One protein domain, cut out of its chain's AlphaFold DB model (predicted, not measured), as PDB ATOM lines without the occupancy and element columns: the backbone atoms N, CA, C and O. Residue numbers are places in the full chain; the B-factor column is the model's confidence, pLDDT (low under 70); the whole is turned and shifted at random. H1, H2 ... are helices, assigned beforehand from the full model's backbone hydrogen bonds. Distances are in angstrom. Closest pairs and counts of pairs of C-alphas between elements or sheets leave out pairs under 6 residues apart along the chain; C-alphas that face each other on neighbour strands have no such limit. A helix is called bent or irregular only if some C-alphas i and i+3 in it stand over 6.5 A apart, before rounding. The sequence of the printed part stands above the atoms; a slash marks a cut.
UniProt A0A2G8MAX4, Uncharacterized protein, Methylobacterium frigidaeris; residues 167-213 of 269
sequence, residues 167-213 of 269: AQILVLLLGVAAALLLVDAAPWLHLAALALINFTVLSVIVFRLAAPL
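AT A GLANCE: This is residues 167 to 213 of the 269 residues of an uncharacterized protein of Methylobacterium frigidaeris (UniProt A0A2G8MAX4). Two helices make an open, flat V: H1 is the shorter arm, H2 the longer one, and the tight link of residues 183 to 186 forms the bend where they meet near their ends. The arms run opposite ways and the space between them is empty, with H2 lying roughly along the longest axis. The printed part has 47 residues, with two named helices in the order H1, H2 and no named strand, and its class is all helix. It is only just loose, close to extended, with a radius of gyration of the C-alphas of 14.1 A and spans of 43 by 28 by 8 A.

IN THESE COORDINATES: H1 takes residues 167 to 182 and is 22.3 A long from first to last C-alpha. It begins at C-alpha 167, at (-22.672, -2.210, 15.958), and ends at C-alpha 182, at (-31.087, 11.648, 31.236). H2 takes residues 187 to 210 and is 34.5 A long from first to last C-alpha. It ends at C-alpha 210, at (-49.372, -9.578, 12.886), and residues 211 to 213 follow it.

HOW THE PARTS SIT: H1 and H2 are close but not clearly touching, with 2 pairs of C-alphas within 8 A. Their closest C-alphas are those of Leu 182 and His 190, 6.9 A apart. The helices run opposite ways at a steep tilt of 36 degrees, only just past shallow. Their centres are 17.3 A apart. In both H1 and H2 every O i to N i+4 pair is within hydrogen-bond range. Neither helix is bent.

THE WHOLE: The two C-alphas farthest apart are those of Asp 184 and Leu 213, at 43.5 A. Residues 167 to 178, 183 to 189 and 194 to 213 stand free. The printed part has no cut, and its link from H1 to H2 is tight. The mean pLDDT of the printed part is 91.8, and no printed residue is under 70.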
ATOM      1  N   ALA A 167     -21.559  -3.155  16.022       88.12
ATOM      2  CA  ALA A 167     -22.672  -2.210  15.958       88.12
ATOM      3  C   ALA A 167     -23.635  -2.323  17.159       88.12
ATOM      4  O   ALA A 167     -24.082  -1.306  17.676       88.12
ATOM      5  N   GLN A 168     -23.930  -3.536  17.637       89.25
ATOM      6  CA  GLN A 168     -24.758  -3.749  18.831       89.25
ATOM      7  C   GLN A 168     -24.049  -3.250  20.094       89.25
ATOM      8  O   GLN A 168     -24.690  -2.631  20.938       89.25
ATOM      9  N   ILE A 169     -22.731  -3.463  20.204       91.69
ATOM     10  CA  ILE A 169     -21.916  -2.924  21.307       91.69
ATOM     11  C   ILE A 169     -21.944  -1.394  21.279       91.69
ATOM     12  O   ILE A 169     -22.189  -0.773  22.309       91.69
ATOM     13  N   LEU A 170     -21.745  -0.783  20.109       94.81
ATOM     14  CA  LEU A 170     -21.814   0.667  19.954       94.81
ATOM     15  C   LEU A 170     -23.189   1.212  20.364       94.81
ATOM     16  O   LEU A 170     -23.257   2.157  21.143       94.81
ATOM     17  N   VAL A 171     -24.280   0.598  19.895       94.00
ATOM     18  CA  VAL A 171     -25.649   0.989  20.273       94.00
ATOM     19  C   VAL A 171     -25.877   0.836  21.778       94.00
ATOM     20  O   VAL A 171     -26.471   1.720  22.389       94.00
ATOM     21  N   LEU A 172     -25.371  -0.236  22.395       93.69
ATOM     22  CA  LEU A 172     -25.462  -0.440  23.841       93.69
ATOM     23  C   LEU A 172     -24.709   0.654  24.610       93.69
ATOM     24  O   LEU A 172     -25.264   1.234  25.539       93.69
ATOM     25  N   LEU A 173     -23.477   0.974  24.203       95.69
ATOM     26  CA  LEU A 173     -22.676   2.035  24.817       95.69
ATOM     27  C   LEU A 173     -23.338   3.408  24.663       95.69
ATOM     28  O   LEU A 173     -23.400   4.166  25.630       95.69
ATOM     29  N   LEU A 174     -23.881   3.711  23.481       94.81
ATOM     30  CA  LEU A 174     -24.644   4.936  23.238       94.81
ATOM     31  C   LEU A 174     -25.915   4.988  24.092       94.81
ATOM     32  O   LEU A 174     -26.232   6.039  24.641       94.81
ATOM     33  N   GLY A 175     -26.613   3.862  24.255       90.81
ATOM     34  CA  GLY A 175     -27.785   3.755  25.123       90.81
ATOM     35  C   GLY A 175     -27.451   4.006  26.595       90.81
ATOM     36  O   GLY A 175     -28.158   4.758  27.261       90.81
ATOM     37  N   VAL A 176     -26.342   3.444  27.089       94.56
ATOM     38  CA  VAL A 176     -25.848   3.692  28.455       94.56
ATOM     39  C   VAL A 176     -25.457   5.160  28.638       94.56
ATOM     40  O   VAL A 176     -25.860   5.778  29.620       94.56
ATOM     41  N   ALA A 177     -24.725   5.745  27.687       93.50
ATOM     42  CA  ALA A 177     -24.355   7.157  27.735       93.50
ATOM     43  C   ALA A 177     -25.593   8.074  27.727       93.50
ATOM     44  O   ALA A 177     -25.680   8.997  28.534       93.50
ATOM     45  N   ALA A 178     -26.581   7.788  26.873       89.69
ATOM     46  CA  ALA A 178     -27.840   8.526  26.828       89.69
ATOM     47  C   ALA A 178     -28.629   8.410  28.145       89.69
ATOM     48  O   ALA A 178     -29.176   9.405  28.615       89.69
ATOM     49  N   ALA A 179     -28.652   7.227  28.769       88.69
ATOM     50  CA  ALA A 179     -29.301   7.020  30.062       88.69
ATOM     51  C   ALA A 179     -28.644   7.839  31.186       88.69
ATOM     52  O   ALA A 179     -29.354   8.401  32.014       88.69
ATOM     53  N   LEU A 180     -27.310   7.959  31.192       91.62
ATOM     54  CA  LEU A 180     -26.592   8.803  32.154       91.62
ATOM     55  C   LEU A 180     -26.916  10.291  31.965       91.62
ATOM     56  O   LEU A 180     -27.147  10.991  32.944       91.62
ATOM     57  N   LEU A 181     -26.991  10.765  30.716       89.19
ATOM     58  CA  LEU A 181     -27.366  12.153  30.408       89.19
ATOM     59  C   LEU A 181     -28.816  12.483  30.791       89.19
ATOM     60  O   LEU A 181     -29.139  13.644  31.033       89.19
ATOM     61  N   LEU A 182     -29.692  11.476  30.841       88.69
ATOM     62  CA  LEU A 182     -31.087  11.648  31.236       88.69
ATOM     63  C   LEU A 182     -31.258  11.884  32.744       88.69
ATOM     64  O   LEU A 182     -32.257  12.486  33.111       88.69
ATOM     65  N   VAL A 183     -30.309  11.489  33.605       89.62
ATOM     66  CA  VAL A 183     -30.450  11.576  35.077       89.62
ATOM     67  C   VAL A 183     -30.725  13.002  35.563       89.62
ATOM     68  O   VAL A 183     -31.617  13.204  36.384       89.62
ATOM     69  N   ASP A 184     -30.010  13.986  35.017       89.81
ATOM     70  CA  ASP A 184     -30.157  15.405  35.372       89.81
ATOM     71  C   ASP A 184     -31.013  16.184  34.352       89.81
ATOM     72  O   ASP A 184     -31.034  17.418  34.333       89.81
ATOM     73  N   ALA A 185     -31.712  15.481  33.458       89.81
ATOM     74  CA  ALA A 185     -32.479  16.106  32.390       89.81
ATOM     75  C   ALA A 185     -33.810  16.697  32.881       89.81
ATOM     76  O   ALA A 185     -34.374  16.330  33.912       89.81
ATOM     77  N   ALA A 186     -34.381  17.600  32.083       92.75
ATOM     78  CA  ALA A 186     -35.704  18.144  32.363       92.75
ATOM     79  C   ALA A 186     -36.791  17.036  32.384       92.75
ATOM     80  O   ALA A 186     -36.705  16.064  31.627       92.75
ATOM     81  N   PRO A 187     -37.875  17.174  33.173       90.88
ATOM     82  CA  PRO A 187     -38.920  16.146  33.282       90.88
ATOM     83  C   PRO A 187     -39.595  15.766  31.953       90.88
ATOM     84  O   PRO A 187     -39.994  14.620  31.759       90.88
ATOM     85  N   TRP A 188     -39.697  16.697  31.001       91.81
ATOM     86  CA  TRP A 188     -40.290  16.416  29.688       91.81
ATOM     87  C   TRP A 188     -39.433  15.460  28.840       91.81
ATOM     88  O   TRP A 188     -39.989  14.671  28.079       91.81
ATOM     89  N   LEU A 189     -38.101  15.470  29.007       91.44
ATOM     90  CA  LEU A 189     -37.188  14.538  28.331       91.44
ATOM     91  C   LEU A 189     -37.385  13.107  28.841       91.44
ATOM     92  O   LEU A 189     -37.388  12.168  28.050       91.44
ATOM     93  N   HIS A 190     -37.642  12.946  30.141       89.56
ATOM     94  CA  HIS A 190     -37.979  11.654  30.736       89.56
ATOM     95  C   HIS A 190     -39.286  11.089  30.169       89.56
ATOM     96  O   HIS A 190     -39.348   9.920  29.789       89.56
ATOM     97  N   LEU A 191     -40.322  11.928  30.061       92.94
ATOM     98  CA  LEU A 191     -41.601  11.535  29.464       92.94
ATOM     99  C   LEU A 191     -41.447  11.171  27.983       92.94
ATOM    100  O   LEU A 191     -42.011  10.170  27.544       92.94
ATOM    101  N   ALA A 192     -40.653  11.933  27.227       92.38
ATOM    102  CA  ALA A 192     -40.360  11.634  25.828       92.38
ATOM    103  C   ALA A 192     -39.608  10.300  25.669       92.38
ATOM    104  O   ALA A 192     -39.974   9.488  24.819       92.38
ATOM    105  N   ALA A 193     -38.608  10.033  26.516       89.81
ATOM    106  CA  ALA A 193     -37.873   8.770  26.518       89.81
ATOM    107  C   ALA A 193     -38.784   7.577  26.855       89.81
ATOM    108  O   ALA A 193     -38.772   6.567  26.150       89.81
ATOM    109  N   LEU A 194     -39.633   7.706  27.882       92.12
ATOM    110  CA  LEU A 194     -40.624   6.684  28.232       92.12
ATOM    111  C   LEU A 194     -41.623   6.444  27.098       92.12
ATOM    112  O   LEU A 194     -41.927   5.290  26.796       92.12
ATOM    113  N   ALA A 195     -42.116   7.503  26.456       94.50
ATOM    114  CA  ALA A 195     -43.019   7.386  25.316       94.50
ATOM    115  C   ALA A 195     -42.354   6.638  24.152       94.50
ATOM    116  O   ALA A 195     -42.959   5.727  23.591       94.50
ATOM    117  N   LEU A 196     -41.091   6.951  23.839       93.81
ATOM    118  CA  LEU A 196     -40.330   6.284  22.781       93.81
ATOM    119  C   LEU A 196     -40.094   4.795  23.080       93.81
ATOM    120  O   LEU A 196     -40.272   3.948  22.199       93.81
ATOM    121  N   ILE A 197     -39.736   4.454  24.322       92.50
ATOM    122  CA  ILE A 197     -39.567   3.059  24.758       92.50
ATOM    123  C   ILE A 197     -40.893   2.302  24.636       92.50
ATOM    124  O   ILE A 197     -40.936   1.237  24.021       92.50
ATOM    125  N   ASN A 198     -41.988   2.863  25.160       94.19
ATOM    126  CA  ASN A 198     -43.315   2.246  25.071       94.19
ATOM    127  C   ASN A 198     -43.767   2.075  23.618       94.19
ATOM    128  O   ASN A 198     -44.293   1.023  23.267       94.19
ATOM    129  N   PHE A 199     -43.518   3.063  22.757       96.56
ATOM    130  CA  PHE A 199     -43.826   2.976  21.332       96.56
ATOM    131  C   PHE A 199     -43.034   1.860  20.637       96.56
ATOM    132  O   PHE A 199     -43.586   1.115  19.827       96.56
ATOM    133  N   THR A 200     -41.758   1.691  20.989       93.69
ATOM    134  CA  THR A 200     -40.911   0.614  20.455       93.69
ATOM    135  C   THR A 200     -41.429  -0.755  20.898       93.69
ATOM    136  O   THR A 200     -41.606  -1.649  20.070       93.69
ATOM    137  N   VAL A 201     -41.746  -0.916  22.188       95.00
ATOM    138  CA  VAL A 201     -42.333  -2.153  22.731       95.00
ATOM    139  C   VAL A 201     -43.670  -2.458  22.058       95.00
ATOM    140  O   VAL A 201     -43.888  -3.585  21.613       95.00
ATOM    141  N   LEU A 202     -44.540  -1.456  21.920       95.62
ATOM    142  CA  LEU A 202     -45.819  -1.593  21.235       95.62
ATOM    143  C   LEU A 202     -45.628  -2.031  19.780       95.62
ATOM    144  O   LEU A 202     -46.305  -2.952  19.336       95.62
ATOM    145  N   SER A 203     -44.672  -1.440  19.061       94.56
ATOM    146  CA  SER A 203     -44.361  -1.802  17.672       94.56
ATOM    147  C   SER A 203     -43.937  -3.269  17.546       94.56
ATOM    148  O   SER A 203     -44.420  -3.977  16.664       94.56
ATOM    149  N   VAL A 204     -43.098  -3.765  18.465       94.56
ATOM    150  CA  VAL A 204     -42.695  -5.181  18.505       94.56
ATOM    151  C   VAL A 204     -43.886  -6.090  18.811       94.56
ATOM    152  O   VAL A 204     -44.033  -7.137  18.181       94.56
ATOM    153  N   ILE A 205     -44.753  -5.705  19.750       93.88
ATOM    154  CA  ILE A 205     -45.964  -6.469  20.076       93.88
ATOM    155  C   ILE A 205     -46.886  -6.541  18.857       93.88
ATOM    156  O   ILE A 205     -47.296  -7.635  18.482       93.88
ATOM    157  N   VAL A 206     -47.163  -5.409  18.205       94.44
ATOM    158  CA  VAL A 206     -47.995  -5.345  16.994       94.44
ATOM    159  C   VAL A 206     -47.402  -6.212  15.885       94.44
ATOM    160  O   VAL A 206     -48.125  -7.004  15.289       94.44
ATOM    161  N   PHE A 207     -46.088  -6.147  15.659       92.62
ATOM    162  CA  PHE A 207     -45.409  -7.004  14.688       92.62
ATOM    163  C   PHE A 207     -45.564  -8.499  15.018       92.62
ATOM    164  O   PHE A 207     -45.913  -9.298  14.149       92.62
ATOM    165  N   ARG A 208     -45.377  -8.898  16.285       89.69
ATOM    166  CA  ARG A 208     -45.562 -10.296  16.719       89.69
ATOM    167  C   ARG A 208     -47.014 -10.758  16.613       89.69
ATOM    168  O   ARG A 208     -47.246 -11.927  16.318       89.69
ATOM    169  N   LEU A 209     -47.973  -9.864  16.849       91.25
ATOM    170  CA  LEU A 209     -49.401 -10.139  16.692       91.25
ATOM    171  C   LEU A 209     -49.836 -10.168  15.223       91.25
ATOM    172  O   LEU A 209     -50.809 -10.844  14.907       91.25
ATOM    173  N   ALA A 210     -49.114  -9.503  14.320       89.75
ATOM    174  CA  ALA A 210     -49.372  -9.578  12.886       89.75
ATOM    175  C   ALA A 210     -49.008 -10.952  12.302       89.75
ATOM    176  O   ALA A 210     -49.711 -11.442  11.423       89.75
ATOM    177  N   ALA A 211     -47.964 -11.610  12.820       85.00
ATOM    178  CA  ALA A 211     -47.519 -12.920  12.341       85.00
ATOM    179  C   ALA A 211     -48.634 -13.993  12.267       85.00
ATOM    180  O   ALA A 211     -48.763 -14.609  11.215       85.00
ATOM    181  N   PRO A 212     -49.480 -14.216  13.297       84.31
ATOM    182  CA  PRO A 212     -50.599 -15.160  13.199       84.31
ATOM    183  C   PRO A 212     -51.778 -14.661  12.346       84.31
ATOM    184  O   PRO A 212     -52.637 -15.460  11.971       84.31
ATOM    185  N   LEU A 213     -51.861 -13.356  12.065       86.19
ATOM    186  CA  LEU A 213     -52.900 -12.787  11.199       86.19
ATOM    187  C   LEU A 213     -52.564 -12.974   9.716       86.19
ATOM    188  O   LEU A 213     -53.475 -13.066   8.895       86.19
TER     189      LEU A 213